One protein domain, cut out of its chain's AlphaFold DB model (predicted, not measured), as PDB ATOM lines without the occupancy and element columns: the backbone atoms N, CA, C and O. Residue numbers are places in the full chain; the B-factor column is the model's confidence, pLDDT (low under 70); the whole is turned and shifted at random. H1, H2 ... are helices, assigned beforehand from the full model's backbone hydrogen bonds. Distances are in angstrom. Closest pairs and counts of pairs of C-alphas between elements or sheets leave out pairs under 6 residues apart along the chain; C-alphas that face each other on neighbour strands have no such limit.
ATOM      1  N   HIS A 125     212.433 236.444 -33.066       85.88
ATOM      2  CA  HIS A 125     213.605 237.271 -32.735       85.88
ATOM      3  C   HIS A 125     214.768 236.412 -32.224       85.88
ATOM      4  O   HIS A 125     215.881 236.510 -32.744       85.88
ATOM      5  N   GLU A 126     214.500 235.525 -31.263       86.00
ATOM      6  CA  GLU A 126     215.498 234.614 -30.695       86.00
ATOM      7  C   GLU A 126     215.989 233.571 -31.705       86.00
ATOM      8  O   GLU A 126     217.191 233.330 -31.825       86.00
ATOM      9  N   VAL A 127     215.094 233.011 -32.523       86.06
ATOM     10  CA  VAL A 127     215.477 232.117 -33.628       86.06
ATOM     11  C   VAL A 127     216.448 232.803 -34.579       86.06
ATOM     12  O   VAL A 127     217.436 232.218 -35.035       86.06
ATOM     13  N   GLY A 128     216.203 234.076 -34.852       87.19
ATOM     14  CA  GLY A 128     217.089 234.875 -35.664       87.19
ATOM     15  C   GLY A 128     218.480 235.085 -35.052       87.19
ATOM     16  O   GLY A 128     219.456 235.116 -35.805       87.19
ATOM     17  N   HIS A 129     218.623 235.119 -33.721       88.25
ATOM     18  CA  HIS A 129     219.947 235.120 -33.090       88.25
ATOM     19  C   HIS A 129     220.743 233.849 -33.403       88.25
ATOM     20  O   HIS A 129     221.934 233.959 -33.691       88.25
ATOM     21  N   PHE A 130     220.125 232.660 -33.437       86.31
ATOM     22  CA  PHE A 130     220.836 231.436 -33.853       86.31
ATOM     23  C   PHE A 130     221.344 231.527 -35.295       86.31
ATOM     24  O   PHE A 130     222.453 231.082 -35.611       86.31
ATOM     25  N   ARG A 131     220.555 232.136 -36.184       86.62
ATOM     26  CA  ARG A 131     220.928 232.325 -37.590       86.62
ATOM     27  C   ARG A 131     222.082 233.314 -37.751       86.62
ATOM     28  O   ARG A 131     223.019 233.047 -38.500       86.62
ATOM     29  N   ASP A 132     222.055 234.413 -37.007       88.25
ATOM     30  CA  ASP A 132     223.137 235.402 -36.971       88.25
ATOM     31  C   ASP A 132     224.436 234.823 -36.427       88.25
ATOM     32  O   ASP A 132     225.522 235.045 -36.967       88.25
ATOM     33  N   GLN A 133     224.316 234.046 -35.357       85.75
ATOM     34  CA  GLN A 133     225.417 233.295 -34.792       85.75
ATOM     35  C   GLN A 133     226.008 232.356 -35.842       85.75
ATOM     36  O   GLN A 133     227.217 232.372 -36.051       85.75
ATOM     37  N   ASN A 134     225.182 231.604 -36.575       85.75
ATOM     38  CA  ASN A 134     225.660 230.735 -37.650       85.75
ATOM     39  C   ASN A 134     226.406 231.507 -38.754       85.75
ATOM     40  O   ASN A 134     227.476 231.069 -39.179       85.75
ATOM     41  N   LEU A 135     225.906 232.680 -39.163       87.62
ATOM     42  CA  LEU A 135     226.607 233.557 -40.109       87.62
ATOM     43  C   LEU A 135     228.017 233.908 -39.609       87.62
ATOM     44  O   LEU A 135     228.982 233.810 -40.370       87.62
ATOM     45  N   LEU A 136     228.147 234.294 -38.338       88.69
ATOM     46  CA  LEU A 136     229.447 234.608 -37.743       88.69
ATOM     47  C   LEU A 136     230.374 233.400 -37.719       88.69
ATOM     48  O   LEU A 136     231.524 233.537 -38.125       88.69
ATOM     49  N   LYS A 137     229.882 232.223 -37.314       87.31
ATOM     50  CA  LYS A 137     230.691 230.994 -37.273       87.31
ATOM     51  C   LYS A 137     231.242 230.623 -38.649       87.31
ATOM     52  O   LYS A 137     232.388 230.198 -38.754       87.31
ATOM     53  N   VAL A 138     230.442 230.801 -39.704       86.12
ATOM     54  CA  VAL A 138     230.858 230.512 -41.086       86.12
ATOM     55  C   VAL A 138     231.913 231.501 -41.581       86.12
ATOM     56  O   VAL A 138     232.828 231.110 -42.303       86.12
ATOM     57  N   LEU A 139     231.795 232.783 -41.226       87.25
ATOM     58  CA  LEU A 139     232.704 233.825 -41.713       87.25
ATOM     59  C   LEU A 139     233.977 233.988 -40.871       87.25
ATOM     60  O   LEU A 139     234.974 234.488 -41.396       87.25
ATOM     61  N   TYR A 140     233.942 233.573 -39.604       89.94
ATOM     62  CA  TYR A 140     235.006 233.743 -38.614       89.94
ATOM     63  C   TYR A 140     235.151 232.451 -37.794       89.94
ATOM     64  O   TYR A 140     234.550 232.282 -36.730       89.94
ATOM     65  N   ALA A 141     235.940 231.503 -38.304       85.75
ATOM     66  CA  ALA A 141     236.103 230.183 -37.690       85.75
ATOM     67  C   ALA A 141     236.658 230.255 -36.254       85.75
ATOM     68  O   ALA A 141     236.341 229.416 -35.413       85.75
ATOM     69  N   GLU A 142     237.452 231.282 -35.953       84.25
ATOM     70  CA  GLU A 142     238.073 231.515 -34.652       84.25
ATOM     71  C   GLU A 142     237.071 231.836 -33.533       84.25
ATOM     72  O   GLU A 142     237.380 231.594 -32.368       84.25
ATOM     73  N   VAL A 143     235.863 232.321 -33.856       85.06
ATOM     74  CA  VAL A 143     234.826 232.618 -32.847       85.06
ATOM     75  C   VAL A 143     233.779 231.513 -32.710       85.06
ATOM     76  O   VAL A 143     232.908 231.605 -31.844       85.06
ATOM     77  N   ALA A 144     233.859 230.442 -33.510       81.88
ATOM     78  CA  ALA A 144     232.840 229.392 -33.535       81.88
ATOM     79  C   ALA A 144     232.621 228.737 -32.162       81.88
ATOM     80  O   ALA A 144     231.489 228.652 -31.685       81.88
ATOM     81  N   GLY A 145     233.712 228.375 -31.482       77.44
ATOM     82  CA  GLY A 145     233.658 227.788 -30.142       77.44
ATOM     83  C   GLY A 145     233.243 228.764 -29.035       77.44
ATOM     84  O   GLY A 145     232.875 228.319 -27.953       77.44
ATOM     85  N   VAL A 146     233.289 230.080 -29.278       81.62
ATOM     86  CA  VAL A 146     232.847 231.106 -28.314       81.62
ATOM     87  C   VAL A 146     231.334 231.254 -28.351       81.62
ATOM     88  O   VAL A 146     230.675 231.253 -27.313       81.62
ATOM     89  N   VAL A 147     230.784 231.339 -29.563       79.00
ATOM     90  CA  VAL A 147     229.350 231.506 -29.812       79.00
ATOM     91  C   VAL A 147     228.540 230.354 -29.209       79.00
ATOM     92  O   VAL A 147     227.495 230.581 -28.608       79.00
ATOM     93  N   GLU A 148     229.044 229.122 -29.294       73.19
ATOM     94  CA  GLU A 148     228.327 227.926 -28.830       73.19
ATOM     95  C   GLU A 148     228.277 227.778 -27.301       73.19
ATOM     96  O   GLU A 148     227.336 227.177 -26.778       73.19
ATOM     97  N   LYS A 149     229.247 228.347 -26.572       72.56
ATOM     98  CA  LYS A 149     229.333 228.239 -25.105       72.56
ATOM     99  C   LYS A 149     228.364 229.160 -24.363       72.56
ATOM    100  O   LYS A 149     228.089 228.914 -23.193       72.56
ATOM    101  N   GLY A 150     227.911 230.256 -24.981       63.31
ATOM    102  CA  GLY A 150     227.063 231.271 -24.331       63.31
ATOM    103  C   GLY A 150     227.726 232.049 -23.176       63.31
ATOM    104  O   GLY A 150     227.136 232.988 -22.653       63.31
ATOM    105  N   SER A 151     228.956 231.691 -22.799       62.38
ATOM    106  CA  SER A 151     229.814 232.380 -21.836       62.38
ATOM    107  C   SER A 151     231.206 232.534 -22.442       62.38
ATOM    108  O   SER A 151     231.667 231.674 -23.196       62.38
ATOM    109  N   SER A 152     231.860 233.659 -22.165       68.06
ATOM    110  CA  SER A 152     233.133 234.015 -22.793       68.06
ATOM    111  C   SER A 152     234.108 234.508 -21.736       68.06
ATOM    112  O   SER A 152     233.764 235.351 -20.905       68.06
ATOM    113  N   SER A 153     235.342 234.017 -21.791       81.94
ATOM    114  CA  SER A 153     236.473 234.713 -21.182       81.94
ATOM    115  C   SER A 153     236.647 236.099 -21.812       81.94
ATOM    116  O   SER A 153     236.131 236.382 -22.895       81.94
ATOM    117  N   LEU A 154     237.423 236.965 -21.158       82.19
ATOM    118  CA  LEU A 154     237.717 238.307 -21.663       82.19
ATOM    119  C   LEU A 154     238.235 238.287 -23.113       82.19
ATOM    120  O   LEU A 154     237.763 239.040 -23.957       82.19
ATOM    121  N   GLN A 155     239.173 237.385 -23.417       86.19
ATOM    122  CA  GLN A 155     239.762 237.268 -24.753       86.19
ATOM    123  C   GLN A 155     238.765 236.753 -25.793       86.19
ATOM    124  O   GLN A 155     238.694 237.296 -26.893       86.19
ATOM    125  N   GLU A 156     237.954 235.755 -25.436       86.25
ATOM    126  CA  GLU A 156     236.882 235.258 -26.303       86.25
ATOM    127  C   GLU A 156     235.851 236.369 -26.591       86.25
ATOM    128  O   GLU A 156     235.412 236.534 -27.729       86.25
ATOM    129  N   GLY A 157     235.532 237.203 -25.594       83.75
ATOM    130  CA  GLY A 157     234.641 238.352 -25.760       83.75
ATOM    131  C   GLY A 157     235.212 239.452 -26.665       83.75
ATOM    132  O   GLY A 157     234.484 240.019 -27.488       83.75
ATOM    133  N   ILE A 158     236.521 239.713 -26.579       88.50
ATOM    134  CA  ILE A 158     237.240 240.620 -27.492       88.50
ATOM    135  C   ILE A 158     237.173 240.101 -28.927       88.50
ATOM    136  O   ILE A 158     236.850 240.860 -29.844       88.50
ATOM    137  N   GLN A 159     237.484 238.820 -29.130       89.25
ATOM    138  CA  GLN A 159     237.471 238.190 -30.450       89.25
ATOM    139  C   GLN A 159     236.078 238.264 -31.075       89.25
ATOM    140  O   GLN A 159     235.940 238.714 -32.213       89.25
ATOM    141  N   LEU A 160     235.041 237.924 -30.307       89.56
ATOM    142  CA  LEU A 160     233.661 237.985 -30.770       89.56
ATOM    143  C   LEU A 160     233.237 239.417 -31.129       89.56
ATOM    144  O   LEU A 160     232.707 239.648 -32.214       89.56
ATOM    145  N   SER A 161     233.542 240.400 -30.277       91.75
ATOM    146  CA  SER A 161     233.236 241.814 -30.547       91.75
ATOM    147  C   SER A 161     233.916 242.311 -31.828       91.75
ATOM    148  O   SER A 161     233.295 242.991 -32.646       91.75
ATOM    149  N   ARG A 162     235.180 241.930 -32.054       93.19
ATOM    150  CA  ARG A 162     235.918 242.270 -33.281       93.19
ATOM    151  C   ARG A 162     235.321 241.610 -34.524       93.19
ATOM    152  O   ARG A 162     235.234 242.278 -35.551       93.19
ATOM    153  N   ALA A 163     234.875 240.356 -34.434       93.75
ATOM    154  CA  ALA A 163     234.218 239.662 -35.542       93.75
ATOM    155  C   ALA A 163     232.919 240.371 -35.968       93.75
ATOM    156  O   ALA A 163     232.721 240.623 -37.158       93.75
ATOM    157  N   TYR A 164     232.080 240.786 -35.010       95.12
ATOM    158  CA  TYR A 164     230.897 241.612 -35.293       95.12
ATOM    159  C   TYR A 164     231.263 242.941 -35.967       95.12
ATOM    160  O   TYR A 164     230.685 243.310 -36.989       95.12
ATOM    161  N   LEU A 165     232.241 243.668 -35.422       96.44
ATOM    162  CA  LEU A 165     232.645 244.959 -35.980       96.44
ATOM    163  C   LEU A 165     233.222 244.828 -37.396       96.44
ATOM    164  O   LEU A 165     232.902 245.653 -38.254       96.44
ATOM    165  N   ASP A 166     234.024 243.794 -37.674       96.31
ATOM    166  CA  ASP A 166     234.520 243.537 -39.030       96.31
ATOM    167  C   ASP A 166     233.385 243.128 -39.978       96.31
ATOM    168  O   ASP A 166     233.332 243.613 -41.111       96.31
ATOM    169  N   LEU A 167     232.425 242.322 -39.504       95.50
ATOM    170  CA  LEU A 167     231.226 241.962 -40.261       95.50
ATOM    171  C   LEU A 167     230.480 243.220 -40.727       95.50
ATOM    172  O   LEU A 167     230.188 243.353 -41.917       95.50
ATOM    173  N   PHE A 168     230.229 244.184 -39.838       97.06
ATOM    174  CA  PHE A 168     229.580 245.442 -40.219       97.06
ATOM    175  C   PHE A 168     230.460 246.272 -41.159       97.06
ATOM    176  O   PHE A 168     230.004 246.725 -42.210       97.06
ATOM    177  N   ARG A 169     231.752 246.414 -40.847       97.50
ATOM    178  CA  ARG A 169     232.705 247.200 -41.646       97.50
ATOM    179  C   ARG A 169     232.776 246.759 -43.108       97.50
ATOM    180  O   ARG A 169     232.921 247.610 -43.989       97.50
ATOM    181  N   ARG A 170     232.657 245.456 -43.389       95.62
ATOM    182  CA  ARG A 170     232.682 244.911 -44.759       95.62
ATOM    183  C   ARG A 170     231.564 245.471 -45.639       95.62
ATOM    184  O   ARG A 170     231.838 245.772 -46.799       95.62
ATOM    185  N   GLN A 171     230.369 245.688 -45.084       96.06
ATOM    186  CA  GLN A 171     229.224 246.259 -45.814       96.06
ATOM    187  C   GLN A 171     229.197 247.792 -45.796       96.06
ATOM    188  O   GLN A 171     228.416 248.410 -46.515       96.06
ATOM    189  N   ILE A 172     230.065 248.439 -45.012       96.69
ATOM    190  CA  ILE A 172     230.191 249.898 -45.015       96.69
ATOM    191  C   ILE A 172     231.013 250.339 -46.241       96.69
ATOM    192  O   ILE A 172     232.125 249.827 -46.443       96.69
ATOM    193  N   PRO A 173     230.527 251.319 -47.039       96.25
ATOM    194  CA  PRO A 173     231.259 251.852 -48.186       96.25
ATOM    195  C   PRO A 173     232.666 252.324 -47.814       96.25
ATOM    196  O   PRO A 173     232.853 252.940 -46.765       96.25
ATOM    197  N   GLN A 174     233.646 252.103 -48.699       96.56
ATOM    198  CA  GLN A 174     235.058 252.423 -48.440       96.56
ATOM    199  C   GLN A 174     235.262 253.872 -47.971       96.56
ATOM    200  O   GLN A 174     236.014 254.107 -47.027       96.56
ATOM    201  N   SER A 175     234.534 254.826 -48.560       97.50
ATOM    202  CA  SER A 175     234.573 256.253 -48.202       97.50
ATOM    203  C   SER A 175     234.140 256.555 -46.762       97.50
ATOM    204  O   SER A 175     234.465 257.614 -46.234       97.50
ATOM    205  N   ARG A 176     233.415 255.641 -46.107       97.12
ATOM    206  CA  ARG A 176     232.923 255.786 -44.730       97.12
ATOM    207  C   ARG A 176     233.661 254.915 -43.712       97.12
ATOM    208  O   ARG A 176     233.394 255.056 -42.520       97.12
ATOM    209  N   ARG A 177     234.579 254.039 -44.139       96.88
ATOM    210  CA  ARG A 177     235.274 253.102 -43.235       96.88
ATOM    211  C   ARG A 177     236.199 253.803 -42.238       96.88
ATOM    212  O   ARG A 177     236.264 253.366 -41.097       96.88
ATOM    213  N   THR A 178     236.846 254.905 -42.621       97.69
ATOM    214  CA  THR A 178     237.655 255.708 -41.683       97.69
ATOM    215  C   THR A 178     236.793 256.251 -40.547       97.69
ATOM    216  O   THR A 178     237.067 255.961 -39.388       97.69
ATOM    217  N   LYS A 179     235.672 256.906 -40.883       97.44
ATOM    218  CA  LYS A 179     234.698 257.394 -39.896       97.44
ATOM    219  C   LYS A 179     234.155 256.271 -39.008       97.44
ATOM    220  O   LYS A 179     233.961 256.469 -37.817       97.44
ATOM    221  N   PHE A 180     233.890 255.093 -39.574       98.06
ATOM    222  CA  PHE A 180     233.467 253.934 -38.784       98.06
ATOM    223  C   PHE A 180     234.515 253.553 -37.731       98.06
ATOM    224  O   PHE A 180     234.168 253.403 -36.566       98.06
ATOM    225  N   ASN A 181     235.788 253.446 -38.121       97.19
ATOM    226  CA  ASN A 181     236.867 253.087 -37.201       97.19
ATOM    227  C   ASN A 181     237.074 254.151 -36.110       97.19
ATOM    228  O   ASN A 181     237.274 253.797 -34.954       97.19
ATOM    229  N   GLU A 182     236.973 255.438 -36.456       97.25
ATOM    230  CA  GLU A 182     237.025 256.539 -35.481       97.25
ATOM    231  C   GLU A 182     235.902 256.428 -34.442       97.25
ATOM    232  O   GLU A 182     236.132 256.613 -33.250       97.25
ATOM    233  N   LEU A 183     234.687 256.076 -34.876       96.88
ATOM    234  CA  LEU A 183     233.555 255.872 -33.974       96.88
ATOM    235  C   LEU A 183     233.715 254.619 -33.103       96.88
ATOM    236  O   LEU A 183     233.351 254.656 -31.931       96.88
ATOM    237  N   VAL A 184     234.274 253.533 -33.649       95.69
ATOM    238  CA  VAL A 184     234.619 252.331 -32.872       95.69
ATOM    239  C   VAL A 184     235.595 252.688 -31.751       95.69
ATOM    240  O   VAL A 184     235.336 252.343 -30.600       95.69
ATOM    241  N   GLU A 185     236.664 253.420 -32.064       93.62
ATOM    242  CA  GLU A 185     237.653 253.862 -31.074       93.62
ATOM    243  C   GLU A 185     237.037 254.824 -30.045       93.62
ATOM    244  O   GLU A 185     237.240 254.676 -28.844       93.62
ATOM    245  N   SER A 186     236.204 255.773 -30.485       92.12
ATOM    246  CA  SER A 186     235.513 256.710 -29.587       92.12
ATOM    247  C   SER A 186     234.615 255.986 -28.581       92.12
ATOM    248  O   SER A 186     234.659 256.255 -27.377       92.12
ATOM    249  N   ILE A 187     233.810 255.033 -29.057       92.25
ATOM    250  CA  ILE A 187     232.843 254.325 -28.221       92.25
ATOM    251  C   ILE A 187     233.564 253.308 -27.346       92.25
ATOM    252  O   ILE A 187     233.494 253.404 -26.125       92.25
ATOM    253  N   PHE A 188     234.272 252.356 -27.947       91.00
ATOM    254  CA  PHE A 188     234.796 251.193 -27.235       91.00
ATOM    255  C   PHE A 188     236.232 251.387 -26.745       91.00
ATOM    256  O   PHE A 188     236.576 250.867 -25.687       91.00
ATOM    257  N   GLY A 189     237.034 252.186 -27.453       87.56
ATOM    258  CA  GLY A 189     238.460 252.370 -27.181       87.56
ATOM    259  C   GLY A 189     239.223 251.049 -27.185       87.56
ATOM    260  O   GLY A 189     238.873 250.101 -27.897       87.56
ATOM    261  N   ASP A 190     240.234 250.958 -26.320       87.75
ATOM    262  CA  ASP A 190     240.878 249.680 -26.050       87.75
ATOM    263  C   ASP A 190     239.957 248.774 -25.228       87.75
ATOM    264  O   ASP A 190     239.794 248.923 -24.014       87.75
ATOM    265  N   PHE A 191     239.410 247.779 -25.918       85.75
ATOM    266  CA  PHE A 191     238.650 246.684 -25.342       85.75
ATOM    267  C   PHE A 191     239.321 246.077 -24.098       85.75
ATOM    268  O   PHE A 191     238.621 245.759 -23.144       85.75
ATOM    269  N   SER A 192     240.654 245.966 -24.037       82.56
ATOM    270  CA  SER A 192     241.355 245.367 -22.888       82.56
ATOM    271  C   SER A 192     241.109 246.084 -21.548       82.56
ATOM    272  O   SER A 192     241.347 245.508 -20.486       82.56
ATOM    273  N   LEU A 193     240.603 247.321 -21.594       84.69
ATOM    274  CA  LEU A 193     240.301 248.152 -20.432       84.69
ATOM    275  C   LEU A 193     238.861 247.999 -19.917       84.69
ATOM    276  O   LEU A 193     238.530 248.596 -18.891       84.69
ATOM    277  N   LEU A 194     238.009 247.236 -20.607       83.69
ATOM    278  CA  LEU A 194     236.635 246.969 -20.184       83.69
ATOM    279  C   LEU A 194     236.572 245.764 -19.234       83.69
ATOM    280  O   LEU A 194     237.295 244.777 -19.383       83.69
ATOM    281  N   SER A 195     235.664 245.825 -18.264       81.88
ATOM    282  CA  SER A 195     235.329 244.682 -17.411       81.88
ATOM    283  C   SER A 195     234.554 243.602 -18.180       81.88
ATOM    284  O   SER A 195     233.954 243.862 -19.222       81.88
ATOM    285  N   ILE A 196     234.521 242.370 -17.654       80.12
ATOM    286  CA  ILE A 196     233.791 241.246 -18.278       80.12
ATOM    287  C   ILE A 196     232.303 241.579 -18.483       80.12
ATOM    288  O   ILE A 196     231.742 241.261 -19.530       80.12
ATOM    289  N   GLU A 197     231.670 242.248 -17.518       79.75
ATOM    290  CA  GLU A 197     230.268 242.678 -17.618       79.75
ATOM    291  C   GLU A 197     230.065 243.675 -18.771       79.75
ATOM    292  O   GLU A 197     229.154 243.533 -19.586       79.75
ATOM    293  N   GLU A 198     230.960 244.656 -18.897       83.00
ATOM    294  CA  GLU A 198     230.934 245.621 -19.998       83.00
ATOM    295  C   GLU A 198     231.125 244.941 -21.357       83.00
ATOM    296  O   GLU A 198     230.438 245.288 -22.316       83.00
ATOM    297  N   PHE A 199     231.973 243.915 -21.444       83.12
ATOM    298  CA  PHE A 199     232.099 243.105 -22.659       83.12
ATOM    299  C   PHE A 199     230.827 242.355 -23.019       83.12
ATOM    300  O   PHE A 199     230.429 242.349 -24.183       83.12
ATOM    301  N   GLN A 200     230.175 241.735 -22.039       80.00
ATOM    302  CA  GLN A 200     228.902 241.054 -22.269       80.00
ATOM    303  C   GLN A 200     227.843 242.039 -22.782       80.00
ATOM    304  O   GLN A 200     227.074 241.699 -23.681       80.00
ATOM    305  N   ASN A 201     227.857 243.283 -22.293       84.31
ATOM    306  CA  ASN A 201     226.998 244.348 -22.810       84.31
ATOM    307  C   ASN A 201     227.331 244.709 -24.262       84.31
ATOM    308  O   ASN A 201     226.413 244.835 -25.073       84.31
ATOM    309  N   VAL A 202     228.615 244.841 -24.611       89.25
ATOM    310  CA  VAL A 202     229.046 245.107 -25.994       89.25
ATOM    311  C   VAL A 202     228.583 243.992 -26.931       89.25
ATOM    312  O   VAL A 202     227.937 244.279 -27.935       89.25
ATOM    313  N   ILE A 203     228.857 242.729 -26.598       87.88
ATOM    314  CA  ILE A 203     228.489 241.573 -27.428       87.88
ATOM    315  C   ILE A 203     226.974 241.502 -27.610       87.88
ATOM    316  O   ILE A 203     226.505 241.348 -28.735       87.88
ATOM    317  N   ALA A 204     226.205 241.664 -26.529       85.56
ATOM    318  CA  ALA A 204     224.747 241.648 -26.597       85.56
ATOM    319  C   ALA A 204     224.215 242.740 -27.540       85.56
ATOM    320  O   ALA A 204     223.383 242.463 -28.398       85.56
ATOM    321  N   VAL A 205     224.736 243.965 -27.436       90.44
ATOM    322  CA  VAL A 205     224.312 245.084 -28.290       90.44
ATOM    323  C   VAL A 205     224.743 244.873 -29.746       90.44
ATOM    324  O   VAL A 205     223.959 245.143 -30.651       90.44
ATOM    325  N   LEU A 206     225.954 244.372 -30.005       93.12
ATOM    326  CA  LEU A 206     226.405 244.065 -31.369       93.12
ATOM    327  C   LEU A 206     225.609 242.904 -31.991       93.12
ATOM    328  O   LEU A 206     225.347 242.935 -33.190       93.12
ATOM    329  N   SER A 207     225.175 241.923 -31.198       90.88
ATOM    330  CA  SER A 207     224.260 240.865 -31.646       90.88
ATOM    331  C   SER A 207     222.891 241.431 -32.048       90.88
ATOM    332  O   SER A 207     222.393 241.145 -33.134       90.88
ATOM    333  N   GLU A 208     222.314 242.314 -31.227       90.81
ATOM    334  CA  GLU A 208     221.033 242.984 -31.511       90.81
ATOM    335  C   GLU A 208     221.066 243.855 -32.777       90.81
ATOM    336  O   GLU A 208     220.058 243.986 -33.469       90.81
ATOM    337  N   VAL A 209     222.225 244.417 -33.145       94.69
ATOM    338  CA  VAL A 209     222.375 245.164 -34.407       94.69
ATOM    339  C   VAL A 209     221.990 244.312 -35.620       94.69
ATOM    340  O   VAL A 209     221.388 244.846 -36.551       94.69
ATOM    341  N   LEU A 210     222.315 243.013 -35.633       92.81
ATOM    342  CA  LEU A 210     221.933 242.132 -36.740       92.81
ATOM    343  C   LEU A 210     220.414 241.949 -36.805       92.81
ATOM    344  O   LEU A 210     219.843 242.098 -37.885       92.81
ATOM    345  N   ARG A 211     219.752 241.749 -35.657       89.38
ATOM    346  CA  ARG A 211     218.284 241.679 -35.565       89.38
ATOM    347  C   ARG A 211     217.636 242.943 -36.122       89.38
ATOM    348  O   ARG A 211     216.761 242.868 -36.976       89.38
ATOM    349  N   TYR A 212     218.118 244.118 -35.728       90.31
ATOM    350  CA  TYR A 212     217.580 245.380 -36.246       90.31
ATOM    351  C   TYR A 212     217.934 245.613 -37.719       90.31
ATOM    352  O   TYR A 212     217.166 246.248 -38.436       90.31
ATOM    353  N   GLY A 213     219.052 245.073 -38.209       92.19
ATOM    354  CA  GLY A 213     219.350 245.036 -39.641       92.19
ATOM    355  C   GLY A 213     218.302 244.248 -40.431       92.19
ATOM    356  O   GLY A 213     217.887 244.685 -41.504       92.19
ATOM    357  N   GLU A 214     217.832 243.125 -39.887       89.62
ATOM    358  CA  GLU A 214     216.761 242.319 -40.477       89.62
ATOM    359  C   GLU A 214     215.431 243.053 -40.503       89.62
ATOM    360  O   GLU A 214     214.757 243.059 -41.528       89.62
ATOM    361  N   GLU A 215     215.070 243.703 -39.398       85.75
ATOM    362  CA  GLU A 215     213.813 244.444 -39.295       85.75
ATOM    363  C   GLU A 215     213.704 245.570 -40.321       85.75
ATOM    364  O   GLU A 215     212.616 245.913 -40.773       85.75
ATOM    365  N   ILE A 216     214.839 246.161 -40.685       85.56
ATOM    366  CA  ILE A 216     214.901 247.244 -41.668       85.56
ATOM    367  C   ILE A 216     214.982 246.706 -43.088       85.56
ATOM    368  O   ILE A 216     214.524 247.357 -44.025       85.56
ATOM    369  N   PHE A 217     215.548 245.514 -43.259       86.31
ATOM    370  CA  PHE A 217     215.476 244.806 -44.525       86.31
ATOM    371  C   PHE A 217     214.040 244.341 -44.832       86.31
ATOM    372  O   PHE A 217     213.578 244.471 -45.967       86.31
ATOM    373  N   ASP A 218     213.326 243.817 -43.834       82.94
ATOM    374  CA  ASP A 218     211.989 243.248 -43.981       82.94
ATOM    375  C   ASP A 218     210.909 244.150 -43.375       82.94
ATOM    376  O   ASP A 218     210.609 244.103 -42.182       82.94
ATOM    377  N   ASN A 219     210.237 244.912 -44.241       73.31
ATOM    378  CA  ASN A 219     209.177 245.847 -43.857       73.31
ATOM    379  C   ASN A 219     208.025 245.220 -43.048       73.31
ATOM    380  O   ASN A 219     207.296 245.947 -42.376       73.31
ATOM    381  N   ARG A 220     207.836 243.894 -43.089       72.38
ATOM    382  CA  ARG A 220     206.813 243.203 -42.285       72.38
ATOM    383  C   ARG A 220     207.144 243.221 -40.794       72.38
ATOM    384  O   ARG A 220     206.241 243.154 -39.971       72.38
ATOM    385  N   LEU A 221     208.426 243.335 -40.456       73.62
ATOM    386  CA  LEU A 221     208.919 243.350 -39.084       73.62
ATOM    387  C   LEU A 221     208.921 244.759 -38.471       73.62
ATOM    388  O   LEU A 221     209.193 244.921 -37.287       73.62
ATOM    389  N   VAL A 222     208.580 245.796 -39.239       70.19
ATOM    390  CA  VAL A 222     208.599 247.196 -38.782       70.19
ATOM    391  C   VAL A 222     207.598 247.453 -37.650       70.19
ATOM    392  O   VAL A 222     207.846 248.284 -36.776       70.19
ATOM    393  N   GLU A 223     206.477 246.730 -37.605       69.19
ATOM    394  CA  GLU A 223     205.511 246.851 -36.504       69.19
ATOM    395  C   GLU A 223     206.089 246.375 -35.161       69.19
ATOM    396  O   GLU A 223     205.711 246.887 -34.101       69.19
ATOM    397  N   ASN A 224     207.088 245.492 -35.204       71.06
ATOM    398  CA  ASN A 224     207.736 244.923 -34.026       71.06
ATOM    399  C   ASN A 224     208.552 245.944 -33.234       71.06
ATOM    400  O   ASN A 224     208.784 245.778 -32.035       71.06
ATOM    401  N   VAL A 225     208.921 247.050 -33.880       73.94
ATOM    402  CA  VAL A 225     209.630 248.176 -33.268       73.94
ATOM    403  C   VAL A 225     208.825 248.807 -32.124       73.94
ATOM    404  O   VAL A 225     209.403 249.409 -31.224       73.94
ATOM    405  N   PHE A 226     207.500 248.615 -32.095       76.19
ATOM    406  CA  PHE A 226     206.624 249.069 -31.008       76.19
ATOM    407  C   PHE A 226     206.218 247.972 -30.015       76.19
ATOM    408  O   PHE A 226     205.358 248.225 -29.166       76.19
ATOM    409  N   SER A 227     206.810 246.775 -30.098       71.75
ATOM    410  CA  SER A 227     206.501 245.679 -29.178       71.75
ATOM    411  C   SER A 227     206.676 246.120 -27.712       71.75
ATOM    412  O   SER A 227     207.647 246.814 -27.393       71.75
ATOM    413  N   PRO A 228     205.786 245.699 -26.790       65.06
ATOM    414  CA  PRO A 228     205.924 245.964 -25.355       65.06
ATOM    415  C   PRO A 228     207.248 245.473 -24.750       65.06
ATOM    416  O   PRO A 228     207.650 245.955 -23.690       65.06
ATOM    417  N   ALA A 229     207.933 244.541 -25.422       63.78
ATOM    418  CA  ALA A 229     209.265 244.083 -25.045       63.78
ATOM    419  C   ALA A 229     210.337 245.186 -25.158       63.78
ATOM    420  O   ALA A 229     211.330 245.139 -24.436       63.78
ATOM    421  N   TYR A 230     210.121 246.217 -25.986       71.19
ATOM    422  CA  TYR A 230     211.059 247.326 -26.181       71.19
ATOM    423  C   TYR A 230     210.607 248.584 -25.434       71.19
ATOM    424  O   TYR A 230     209.774 249.368 -25.890       71.19
ATOM    425  N   PHE A 231     211.210 248.816 -24.270       70.62
ATOM    426  CA  PHE A 231     210.811 249.890 -23.351       70.62
ATOM    427  C   PHE A 231     211.938 250.863 -22.981       70.62
ATOM    428  O   PHE A 231     211.739 251.732 -22.137       70.62
ATOM    429  N   HIS A 232     213.115 250.756 -23.604       77.69
ATOM    430  CA  HIS A 232     214.326 251.492 -23.199       77.69
ATOM    431  C   HIS A 232     214.208 253.027 -23.260       77.69
ATOM    432  O   HIS A 232     214.963 253.727 -22.579       77.69
ATOM    433  N   LEU A 233     213.251 253.539 -24.041       82.75
ATOM    434  CA  LEU A 233     212.953 254.966 -24.198       82.75
ATOM    435  C   LEU A 233     211.575 255.362 -23.613       82.75
ATOM    436  O   LEU A 233     211.036 256.411 -23.964       82.75
ATOM    437  N   LYS A 234     210.966 254.514 -22.766       82.19
ATOM    438  CA  LYS A 234     209.616 254.700 -22.197       82.19
ATOM    439  C   LYS A 234     209.652 254.994 -20.687       82.19
ATOM    440  O   LYS A 234     210.463 254.423 -19.962       82.19
ATOM    441  N   LYS A 235     208.717 255.816 -20.189       72.62
ATOM    442  CA  LYS A 235     208.605 256.284 -18.785       72.62
ATOM    443  C   LYS A 235     208.369 255.168 -17.759       72.62
ATOM    444  O   LYS A 235     208.828 255.272 -16.625       72.62
ATOM    445  N   HIS A 236     207.642 254.115 -18.138       62.16
ATOM    446  CA  HIS A 236     207.197 253.041 -17.233       62.16
ATOM    447  C   HIS A 236     207.719 251.648 -17.622       62.16
ATOM    448  O   HIS A 236     207.087 250.631 -17.323       62.16
ATOM    449  N   GLY A 237     208.886 251.573 -18.272       56.81
ATOM    450  CA  GLY A 237     209.566 250.293 -18.494       56.81
ATOM    451  C   GLY A 237     209.804 249.534 -17.176       56.81
ATOM    452  O   GLY A 237     209.866 250.167 -16.117       56.81
ATOM    453  N   PRO A 238     209.869 248.184 -17.177       52.72
ATOM    454  CA  PRO A 238     210.291 247.426 -15.997       52.72
ATOM    455  C   PRO A 238     211.535 248.065 -15.364       52.72
ATOM    456  O   PRO A 238     212.459 248.493 -16.058       52.72
ATOM    457  N   SER A 239     211.477 248.218 -14.039       41.81
ATOM    458  CA  SER A 239     212.378 249.058 -13.249       41.81
ATOM    459  C   SER A 239     213.865 248.711 -13.418       41.81
ATOM    460  O   SER A 239     214.249 247.637 -13.885       41.81
ATOM    461  N   LYS A 240     214.692 249.673 -12.993       40.81
ATOM    462  CA  LYS A 240     216.137 249.862 -13.193       40.81
ATOM    463  C   LYS A 240     217.103 248.702 -12.864       40.81
ATOM    464  O   LYS A 240     218.302 248.927 -12.842       40.81
ATOM    465  N   ALA A 241     216.644 247.491 -12.590       36.47
ATOM    466  CA  ALA A 241     217.531 246.382 -12.236       36.47
ATOM    467  C   ALA A 241     217.844 245.435 -13.405       36.47
ATOM    468  O   ALA A 241     218.850 244.744 -13.345       36.47
ATOM    469  N   TYR A 242     217.002 245.378 -14.450       41.75
ATOM    470  CA  TYR A 242     217.104 244.309 -15.460       41.75
ATOM    471  C   TYR A 242     217.666 244.732 -16.824       41.75
ATOM    472  O   TYR A 242     218.271 243.932 -17.528       41.75
ATOM    473  N   TYR A 243     217.509 246.008 -17.188       45.34
ATOM    474  CA  TYR A 243     218.016 246.564 -18.453       45.34
ATOM    475  C   TYR A 243     218.579 247.984 -18.316       45.34
ATOM    476  O   TYR A 243     218.903 248.627 -19.310       45.34
ATOM    477  N   VAL A 244     218.689 248.491 -17.088       38.47
ATOM    478  CA  VAL A 244     219.345 249.772 -16.814       38.47
ATOM    479  C   VAL A 244     220.777 249.457 -16.427       38.47
ATOM    480  O   VAL A 244     221.011 248.773 -15.440       38.47
ATOM    481  N   GLY A 245     221.716 249.930 -17.243       52.41
ATOM    482  CA  GLY A 245     223.150 249.766 -16.998       52.41
ATOM    483  C   GLY A 245     223.920 249.036 -18.093       52.41
ATOM    484  O   GLY A 245     225.138 248.964 -17.988       52.41
ATOM    485  N   LYS A 246     223.267 248.559 -19.164       70.19
ATOM    486  CA  LYS A 246     223.977 247.991 -20.321       70.19
ATOM    487  C   LYS A 246     224.642 249.098 -21.140       70.19
ATOM    488  O   LYS A 246     224.128 249.573 -22.152       70.19
ATOM    489  N   GLY A 247     225.782 249.532 -20.643       79.69
ATOM    490  CA  GLY A 247     226.648 250.507 -21.265       79.69
ATOM    491  C   GLY A 247     228.088 250.233 -20.881       79.69
ATOM    492  O   GLY A 247     228.409 249.183 -20.326       79.69
ATOM    493  N   ILE A 248     228.946 251.189 -21.192       87.62
ATOM    494  CA  ILE A 248     230.374 251.115 -20.898       87.62
ATOM    495  C   ILE A 248     230.789 252.374 -20.150       87.62
ATOM    496  O   ILE A 248     230.335 253.480 -20.463       87.62
ATOM    497  N   LYS A 249     231.632 252.212 -19.133       84.94
ATOM    498  CA  LYS A 249     232.219 253.304 -18.366       84.94
ATOM    499  C   LYS A 249     233.723 253.097 -18.277       84.94
ATOM    500  O   LYS A 249     234.249 252.586 -17.290       84.94
ATOM    501  N   LYS A 250     234.429 253.601 -19.287       75.50
ATOM    502  CA  LYS A 250     235.892 253.642 -19.254       75.50
ATOM    503  C   LYS A 250     236.365 254.487 -18.067       75.50
ATOM    504  O   LYS A 250     235.696 255.429 -17.627       75.50
ATOM    505  N   LYS A 251     237.528 254.141 -17.514       72.88
ATOM    506  CA  LYS A 251     238.083 254.795 -16.321       72.88
ATOM    507  C   LYS A 251     238.253 256.302 -16.557       72.88
ATOM    508  O   LYS A 251     239.084 256.716 -17.351       72.88
ATOM    509  N   GLY A 252     237.498 257.117 -15.817       69.12
ATOM    510  CA  GLY A 252     237.540 258.582 -15.923       69.12
ATOM    511  C   GLY A 252     236.672 259.180 -17.036       69.12
ATOM    512  O   GLY A 252     236.596 260.401 -17.139       69.12
ATOM    513  N   GLU A 253     235.977 258.357 -17.824       80.00
ATOM    514  CA  GLU A 253     235.076 258.811 -18.885       80.00
ATOM    515  C   GLU A 253     233.607 258.827 -18.439       80.00
ATOM    516  O   GLU A 253     233.204 258.260 -17.413       80.00
ATOM    517  N   LYS A 254     232.782 259.515 -19.234       84.25
ATOM    518  CA  LYS A 254     231.326 259.489 -19.086       84.25
ATOM    519  C   LYS A 254     230.799 258.109 -19.479       84.25
ATOM    520  O   LYS A 254     231.323 257.462 -20.376       84.25
ATOM    521  N   PHE A 255     229.732 257.682 -18.812       87.94
ATOM    522  CA  PHE A 255     229.015 256.462 -19.172       87.94
ATOM    523  C   PHE A 255     228.398 256.591 -20.572       87.94
ATOM    524  O   PHE A 255     227.754 257.600 -20.868       87.94
ATOM    525  N   ILE A 256     228.565 255.562 -21.403       90.75
ATOM    526  CA  ILE A 256     227.967 255.461 -22.736       90.75
ATOM    527  C   ILE A 256     226.847 254.414 -22.686       90.75
ATOM    528  O   ILE A 256     227.109 253.222 -22.530       90.75
ATOM    529  N   ASP A 257     225.597 254.863 -22.828       90.38
ATOM    530  CA  ASP A 257     224.392 254.023 -22.765       90.38
ATOM    531  C   ASP A 257     224.146 253.305 -24.106       90.38
ATOM    532  O   ASP A 257     223.413 253.787 -24.973       90.38
ATOM    533  N   LEU A 258     224.809 252.160 -24.303       91.88
ATOM    534  CA  LEU A 258     224.785 251.416 -25.568       91.88
ATOM    535  C   LEU A 258     223.370 250.979 -25.974       91.88
ATOM    536  O   LEU A 258     223.015 251.069 -27.147       91.88
ATOM    537  N   VAL A 259     222.545 250.550 -25.016       88.69
ATOM    538  CA  VAL A 259     221.179 250.086 -25.301       88.69
ATOM    539  C   VAL A 259     220.286 251.224 -25.778       88.69
ATOM    540  O   VAL A 259     219.553 251.056 -26.754       88.69
ATOM    541  N   ARG A 260     220.342 252.401 -25.141       88.94
ATOM    542  CA  ARG A 260     219.535 253.541 -25.597       88.94
ATOM    543  C   ARG A 260     220.028 254.123 -26.914       88.94
ATOM    544  O   ARG A 260     219.199 254.518 -27.734       88.94
ATOM    545  N   LEU A 261     221.343 254.137 -27.138       93.88
ATOM    546  CA  LEU A 261     221.924 254.513 -28.428       93.88
ATOM    547  C   LEU A 261     221.415 253.602 -29.549       93.88
ATOM    548  O   LEU A 261     220.927 254.102 -30.565       93.88
ATOM    549  N   LEU A 262     221.466 252.283 -29.342       93.38
ATOM    550  CA  LEU A 262     220.983 251.304 -30.309       93.38
ATOM    551  C   LEU A 262     219.468 251.429 -30.535       93.38
ATOM    552  O   LEU A 262     219.022 251.449 -31.682       93.38
ATOM    553  N   ALA A 263     218.678 251.570 -29.467       90.81
ATOM    554  CA  ALA A 263     217.229 251.735 -29.571       90.81
ATOM    555  C   ALA A 263     216.857 252.982 -30.389       90.81
ATOM    556  O   ALA A 263     216.021 252.908 -31.288       90.81
ATOM    557  N   LEU A 264     217.499 254.124 -30.120       93.19
ATOM    558  CA  LEU A 264     217.263 255.350 -30.879       93.19
ATOM    559  C   LEU A 264     217.684 255.199 -32.349       93.19
ATOM    560  O   LEU A 264     216.931 255.601 -33.237       93.19
ATOM    561  N   ALA A 265     218.837 254.578 -32.613       95.31
ATOM    562  CA  ALA A 265     219.295 254.294 -33.971       95.31
ATOM    563  C   ALA A 265     218.300 253.416 -34.743       95.31
ATOM    564  O   ALA A 265     217.961 253.749 -35.876       95.31
ATOM    565  N   ARG A 266     217.764 252.360 -34.119       92.38
ATOM    566  CA  ARG A 266     216.710 251.508 -34.690       92.38
ATOM    567  C   ARG A 266     215.487 252.326 -35.107       92.38
ATOM    568  O   ARG A 266     215.117 252.296 -36.273       92.38
ATOM    569  N   TYR A 267     214.904 253.125 -34.205       91.94
ATOM    570  CA  TYR A 267     213.736 253.959 -34.543       91.94
ATOM    571  C   TYR A 267     214.009 254.935 -35.696       91.94
ATOM    572  O   TYR A 267     213.112 255.210 -36.498       91.94
ATOM    573  N   GLN A 268     215.221 255.490 -35.765       93.56
ATOM    574  CA  GLN A 268     215.618 256.412 -36.828       93.56
ATOM    575  C   GLN A 268     215.803 255.700 -38.169       93.56
ATOM    576  O   GLN A 268     215.350 256.217 -39.187       93.56
ATOM    577  N   GLU A 269     216.432 254.527 -38.181       93.31
ATOM    578  CA  GLU A 269     216.654 253.761 -39.408       93.31
ATOM    579  C   GLU A 269     215.368 253.115 -39.939       93.31
ATOM    580  O   GLU A 269     215.172 253.076 -41.148       93.31
ATOM    581  N   SER A 270     214.440 252.706 -39.069       89.25
ATOM    582  CA  SER A 270     213.119 252.209 -39.484       89.25
ATOM    583  C   SER A 270     212.159 253.324 -39.932       89.25
ATOM    584  O   SER A 270     211.013 253.045 -40.273       89.25
ATOM    585  N   GLY A 271     212.559 254.603 -39.878       90.56
ATOM    586  CA  GLY A 271     211.688 255.738 -40.218       90.56
ATOM    587  C   GLY A 271     210.528 255.968 -39.235       90.56
ATOM    588  O   GLY A 271     209.580 256.690 -39.539       90.56
ATOM    589  N   LEU A 272     210.591 255.373 -38.041       91.00
ATOM    590  CA  LEU A 272     209.506 255.366 -37.056       91.00
ATOM    591  C   LEU A 272     209.687 256.373 -35.917       91.00
ATOM    592  O   LEU A 272     208.790 256.517 -35.085       91.00
ATOM    593  N   TRP A 273     210.809 257.090 -35.873       92.69
ATOM    594  CA  TRP A 273     211.148 257.995 -34.774       92.69
ATOM    595  C   TRP A 273     210.056 259.026 -34.451       92.69
ATOM    596  O   TRP A 273     209.661 259.180 -33.294       92.69
ATOM    597  N   GLU A 274     209.499 259.688 -35.467       94.56
ATOM    598  CA  GLU A 274     208.436 260.681 -35.266       94.56
ATOM    599  C   GLU A 274     207.123 260.062 -34.772       94.56
ATOM    600  O   GLU A 274     206.377 260.703 -34.032       94.56
ATOM    601  N   LYS A 275     206.838 258.806 -35.145       92.19
ATOM    602  CA  LYS A 275     205.690 258.051 -34.625       92.19
ATOM    603  C   LYS A 275     205.933 257.636 -33.173       92.19
ATOM    604  O   LYS A 275     205.026 257.757 -32.354       92.19
ATOM    605  N   PHE A 276     207.150 257.208 -32.837       90.25
ATOM    606  CA  PHE A 276     207.516 256.804 -31.481       90.25
ATOM    607  C   PHE A 276     207.443 257.954 -30.475       90.25
ATOM    608  O   PHE A 276     206.814 257.802 -29.432       90.25
ATOM    609  N   LYS A 277     207.980 259.135 -30.810       92.12
ATOM    610  CA  LYS A 277     207.919 260.322 -29.933       92.12
ATOM    611  C   LYS A 277     206.498 260.749 -29.549       92.12
ATOM    612  O   LYS A 277     206.320 261.451 -28.559       92.12
ATOM    613  N   LYS A 278     205.497 260.374 -30.351       92.50
ATOM    614  CA  LYS A 278     204.081 260.681 -30.109       92.50
ATOM    615  C   LYS A 278     203.396 259.666 -29.193       92.50
ATOM    616  O   LYS A 278     202.237 259.881 -28.844       92.50
ATOM    617  N   GLN A 279     204.057 258.567 -28.820       88.06
ATOM    618  CA  GLN A 279     203.477 257.617 -27.876       88.06
ATOM    619  C   GLN A 279     203.359 258.248 -26.477       88.06
ATOM    620  O   GLN A 279     204.265 258.965 -26.047       88.06
ATOM    621  N   PRO A 280     202.257 257.992 -25.749       86.94
ATOM    622  CA  PRO A 280     201.986 258.630 -24.456       86.94
ATOM    623  C   PRO A 280     203.027 258.284 -23.381       86.94
ATOM    624  O   PRO A 280     203.249 259.052 -22.442       86.94
ATOM    625  N   ASP A 281     203.679 257.135 -23.527       85.06
ATOM    626  CA  ASP A 281     204.673 256.598 -22.608       85.06
ATOM    627  C   ASP A 281     206.119 256.927 -23.005       85.06
ATOM    628  O   ASP A 281     207.027 256.528 -22.279       85.06
ATOM    629  N   TYR A 282     206.364 257.676 -24.088       89.19
ATOM    630  CA  TYR A 282     207.708 258.136 -24.450       89.19
ATOM    631  C   TYR A 282     208.316 259.025 -23.351       89.19
ATOM    632  O   TYR A 282     207.677 259.957 -22.851       89.19
ATOM    633  N   ASP A 283     209.571 258.743 -22.986       88.69
ATOM    634  CA  ASP A 283     210.368 259.543 -22.059       88.69
ATOM    635  C   ASP A 283     211.394 260.410 -22.819       88.69
ATOM    636  O   ASP A 283     212.415 259.884 -23.275       88.69
ATOM    637  N   PRO A 284     211.192 261.735 -22.942       88.75
ATOM    638  CA  PRO A 284     212.161 262.607 -23.601       88.75
ATOM    639  C   PRO A 284     213.497 262.715 -22.853       88.75
ATOM    640  O   PRO A 284     214.518 262.987 -23.486       88.75
ATOM    641  N   ASP A 285     213.531 262.479 -21.538       87.75
ATOM    642  CA  ASP A 285     214.768 262.539 -20.753       87.75
ATOM    643  C   ASP A 285     215.681 261.336 -21.022       87.75
ATOM    644  O   ASP A 285     216.903 261.433 -20.864       87.75
ATOM    645  N   SER A 286     215.113 260.235 -21.527       85.38
ATOM    646  CA  SER A 286     215.847 259.010 -21.846       85.38
ATOM    647  C   SER A 286     216.948 259.203 -22.895       85.38
ATOM    648  O   SER A 286     217.903 258.435 -22.899       85.38
ATOM    649  N   ILE A 287     216.881 260.241 -23.740       88.06
ATOM    650  CA  ILE A 287     217.852 260.460 -24.828       88.06
ATOM    651  C   ILE A 287     218.753 261.690 -24.644       88.06
ATOM    652  O   ILE A 287     219.690 261.874 -25.414       88.06
ATOM    653  N   LYS A 288     218.504 262.541 -23.639       88.69
ATOM    654  CA  LYS A 288     219.180 263.852 -23.505       88.69
ATOM    655  C   LYS A 288     220.698 263.774 -23.332       88.69
ATOM    656  O   LYS A 288     221.400 264.721 -23.661       88.69
ATOM    657  N   HIS A 289     221.189 262.674 -22.774       87.88
ATOM    658  CA  HIS A 289     222.602 262.457 -22.469       87.88
ATOM    659  C   HIS A 289     223.351 261.713 -23.587       87.88
ATOM    660  O   HIS A 289     224.549 261.478 -23.452       87.88
ATOM    661  N   LEU A 290     222.653 261.306 -24.653       91.44
ATOM    662  CA  LEU A 290     223.224 260.510 -25.734       91.44
ATOM    663  C   LEU A 290     224.016 261.388 -26.706       91.44
ATOM    664  O   LEU A 290     223.559 262.460 -27.102       91.44
ATOM    665  N   ASP A 291     225.181 260.902 -27.127       93.94
ATOM    666  CA  ASP A 291     226.011 261.562 -28.132       93.94
ATOM    667  C   ASP A 291     225.496 261.248 -29.556       93.94
ATOM    668  O   ASP A 291     225.439 260.071 -29.936       93.94
ATOM    669  N   PRO A 292     225.152 262.261 -30.379       95.69
ATOM    670  CA  PRO A 292     224.717 262.060 -31.763       95.69
ATOM    671  C   PRO A 292     225.693 261.272 -32.642       95.69
ATOM    672  O   PRO A 292     225.259 260.532 -33.527       95.69
ATOM    673  N   SER A 293     227.000 261.398 -32.409       96.50
ATOM    674  CA  SER A 293     228.014 260.649 -33.153       96.50
ATOM    675  C   SER A 293     227.952 259.150 -32.842       96.50
ATOM    676  O   SER A 293     228.061 258.325 -33.750       96.50
ATOM    677  N   HIS A 294     227.668 258.786 -31.588       95.75
ATOM    678  CA  HIS A 294     227.500 257.394 -31.181       95.75
ATOM    679  C   HIS A 294     226.189 256.797 -31.711       95.75
ATOM    680  O   HIS A 294     226.138 255.616 -32.043       95.75
ATOM    681  N   ILE A 295     225.136 257.607 -31.860       96.38
ATOM    682  CA  ILE A 295     223.912 257.173 -32.548       96.38
ATOM    683  C   ILE A 295     224.236 256.859 -34.016       96.38
ATOM    684  O   ILE A 295     223.841 255.812 -34.526       96.38
ATOM    685  N   GLU A 296     225.005 257.720 -34.690       97.69
ATOM    686  CA  GLU A 296     225.407 257.502 -36.084       97.69
ATOM    687  C   GLU A 296     226.220 256.215 -36.274       97.69
ATOM    688  O   GLU A 296     226.032 255.538 -37.285       97.69
ATOM    689  N   PHE A 297     227.060 255.833 -35.307       98.12
ATOM    690  CA  PHE A 297     227.724 254.528 -35.314       98.12
ATOM    691  C   PHE A 297     226.712 253.384 -35.429       98.12
ATOM    692  O   PHE A 297     226.777 252.601 -36.375       98.12
ATOM    693  N   PHE A 298     225.726 253.318 -34.530       97.62
ATOM    694  CA  PHE A 298     224.729 252.247 -34.558       97.62
ATOM    695  C   PHE A 298     223.881 252.270 -35.826       97.62
ATOM    696  O   PHE A 298     223.617 251.218 -36.400       97.62
ATOM    697  N   ARG A 299     223.523 253.455 -36.328       97.69
ATOM    698  CA  ARG A 299     222.823 253.597 -37.613       97.69
ATOM    699  C   ARG A 299     223.642 253.030 -38.775       97.69
ATOM    700  O   ARG A 299     223.090 252.358 -39.643       97.69
ATOM    701  N   MET A 300     224.955 253.279 -38.799       97.81
ATOM    702  CA  MET A 300     225.859 252.686 -39.793       97.81
ATOM    703  C   MET A 300     225.888 251.162 -39.678       97.81
ATOM    704  O   MET A 300     225.795 250.490 -40.704       97.81
ATOM    705  N   CYS A 301     225.981 250.621 -38.462       98.06
ATOM    706  CA  CYS A 301     226.015 249.178 -38.233       98.06
ATOM    707  C   CYS A 301     224.703 248.491 -38.631       98.06
ATOM    708  O   CYS A 301     224.745 247.463 -39.294       98.06
ATOM    709  N   ILE A 302     223.549 249.072 -38.293       96.62
ATOM    710  CA  ILE A 302     222.233 248.521 -38.644       96.62
ATOM    711  C   ILE A 302     222.048 248.486 -40.170       96.62
ATOM    712  O   ILE A 302     221.673 247.455 -40.726       96.62
ATOM    713  N   ARG A 303     222.373 249.580 -40.875       96.12
ATOM    714  CA  ARG A 303     222.356 249.594 -42.350       96.12
ATOM    715  C   ARG A 303     223.309 248.563 -42.939       96.12
ATOM    716  O   ARG A 303     222.972 247.899 -43.905       96.12
ATOM    717  N   ALA A 304     224.505 248.436 -42.373       96.25
ATOM    718  CA  ALA A 304     225.476 247.444 -42.812       96.25
ATOM    719  C   ALA A 304     224.951 246.011 -42.616       96.25
ATOM    720  O   ALA A 304     225.100 245.176 -43.502       96.25
ATOM    721  N   ALA A 305     224.309 245.740 -41.479       95.31
ATOM    722  CA  ALA A 305     223.715 244.450 -41.159       95.31
ATOM    723  C   ALA A 305     222.595 244.052 -42.135       95.31
ATOM    724  O   ALA A 305     222.535 242.892 -42.544       95.31
ATOM    725  N   SER A 306     221.754 245.001 -42.565       93.19
ATOM    726  CA  SER A 306     220.624 244.719 -43.467       93.19
ATOM    727  C   SER A 306     221.050 244.089 -44.804       93.19
ATOM    728  O   SER A 306     220.306 243.302 -45.387       93.19
ATOM    729  N   HIS A 307     222.285 244.343 -45.256       92.38
ATOM    730  CA  HIS A 307     222.847 243.768 -46.482       92.38
ATOM    731  C   HIS A 307     223.116 242.256 -46.416       92.38
ATOM    732  O   HIS A 307     223.287 241.629 -47.464       92.38
ATOM    733  N   TYR A 308     223.140 241.644 -45.229       86.12
ATOM    734  CA  TYR A 308     223.372 240.203 -45.094       86.12
ATOM    735  C   TYR A 308     222.101 239.367 -45.279       86.12
ATOM    736  O   TYR A 308     222.181 238.233 -45.752       86.12
ATOM    737  N   PHE A 309     220.923 239.919 -44.997       84.19
ATOM    738  CA  PHE A 309     219.663 239.174 -45.050       84.19
ATOM    739  C   PHE A 309     219.225 238.716 -46.449       84.19
ATOM    740  O   PHE A 309     218.760 237.582 -46.550       84.19
ATOM    741  N   PRO A 310     219.450 239.458 -47.554       80.00
ATOM    742  CA  PRO A 310     219.251 238.910 -48.899       80.00
ATOM    743  C   PRO A 310     220.044 237.619 -49.155       80.00
ATOM    744  O   PRO A 310     219.567 236.710 -49.832       80.00
ATOM    745  N   VAL A 311     221.267 237.532 -48.622       67.94
ATOM    746  CA  VAL A 311     222.157 236.376 -48.804       67.94
ATOM    747  C   VAL A 311     221.725 235.218 -47.910       67.94
ATOM    748  O   VAL A 311     221.657 234.084 -48.372       67.94
ATOM    749  N   ILE A 312     221.390 235.510 -46.655       69.12
ATOM    750  CA  ILE A 312     220.867 234.523 -45.706       69.12
ATOM    751  C   ILE A 312     219.579 233.898 -46.262       69.12
ATOM    752  O   ILE A 312     219.485 232.684 -46.390       69.12
ATOM    753  N   TYR A 313     218.629 234.716 -46.717       69.12
ATOM    754  CA  TYR A 313     217.354 234.232 -47.252       69.12
ATOM    755  C   TYR A 313     217.424 233.577 -48.634       69.12
ATOM    756  O   TYR A 313     216.439 232.978 -49.057       69.12
ATOM    757  N   SER A 314     218.544 233.695 -49.353       59.12
ATOM    758  CA  SER A 314     218.732 233.032 -50.653       59.12
ATOM    759  C   SER A 314     219.525 231.730 -50.566       59.12
ATOM    760  O   SER A 314     219.415 230.903 -51.468       59.12
ATOM    761  N   ARG A 315     220.327 231.535 -49.512       50.06
ATOM    762  CA  ARG A 315     221.139 230.323 -49.315       50.06
ATOM    763  C   ARG A 315     220.425 229.235 -48.526       50.06
ATOM    764  O   ARG A 315     220.774 228.068 -48.664       50.06
ATOM    765  N   ASP A 316     219.414 229.617 -47.763       44.69
ATOM    766  CA  ASP A 316     218.745 228.739 -46.832       44.69
ATOM    767  C   ASP A 316     217.297 228.458 -47.265       44.69
ATOM    768  O   ASP A 316     216.441 229.338 -47.241       44.69
TER     769      ASP A 316
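This is residues 125 to 316 of the 320 residues of an uncharacterized protein of Deltaproteobacteria bacterium RIFCSPLOWO2_01_FULL_45_74 (UniProt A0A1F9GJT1). One long helix, H5, runs through the middle of a rounded body, with H3 and H7 along different sides of it, while H10 crosses H5 and H7 and H1 crosses H5 from another side. H2 packs on H1 and H3, H4 packs on H10, and the short H8 and H9 lie by H7. The printed part has 192 residues with eleven named helices, H1 to H11 in chain order, and no named strand: all helix, its packing mostly crossed, few touching pairs at a shallow tilt. It is compact, with a radius of gyration of the C-alphas of 16.2 A and spans of 46 by 45 by 36 A.

Start at H1, residues 125 to 139; its residues 133 to 138 alone touch H2, residues 141 to 149, in a hairpin at a shallow tilt of 31 degrees, with Lys 137 and Ala 144 the closest C-alphas at 4.6 A. Next look at H5, residues 196 to 217, the hub, touching six helices. It touches H3, residues 154 to 171, the same way at a shallow tilt of 25 degrees; the closest C-alphas, of Ser 161 and Ile 203, are 5.7 A apart. It touches H7, residues 258 to 269, the same way at a shallow tilt of 10 degrees, closest at the C-alphas of Tyr 212 and Arg 266, 6.4 A. With residues 209 to 217 alone it touches H10, residues 292 to 306, at a steep tilt of 58 degrees, closest at the C-alphas of Gly 213 and Ser 306, 4.0 A. H10 touches H4, residues 174 to 188, closest at the C-alphas of Leu 183 and Phe 297, 6.1 A. H5 and H6, residues 219 to 226, touch only at the corner, and only just, with 3 pairs of C-alphas within 8 A. Every O i to N i+4 pair is within hydrogen-bond range in H1, H7 and H10; H2 has 2 of 5, with 4 of 6 O i to N i+3 pairs, H3 13 of 14, H4 9 of 11, H5 16 of 18, and H6 0 of 4, with 4 of 5 O i to N i+3 pairs.

Find C-alpha 125 at (213.605, 237.271, -32.735), where H1 begins, 21.4 A long. H3 spans 26.8 A, H4 21.2 A and H10 21.3 A. H5 runs 32.2 A from C-alpha 196 at (233.791, 241.246, -18.278). H8, residues 273 to 276, H9, residues 284 to 287, and H11, residues 309 to 315, are short; H11 ends at C-alpha 315, (221.139, 230.323, -49.315).

The C-alphas of Gly 252 and Ser 314 are farthest apart, 47.0 A. The printed part has no cut. The link from H6 to H7, residues 227 to 257, is long. Confidence is under 70 in 23 residues, among them 236 to 245 and 311 to 316.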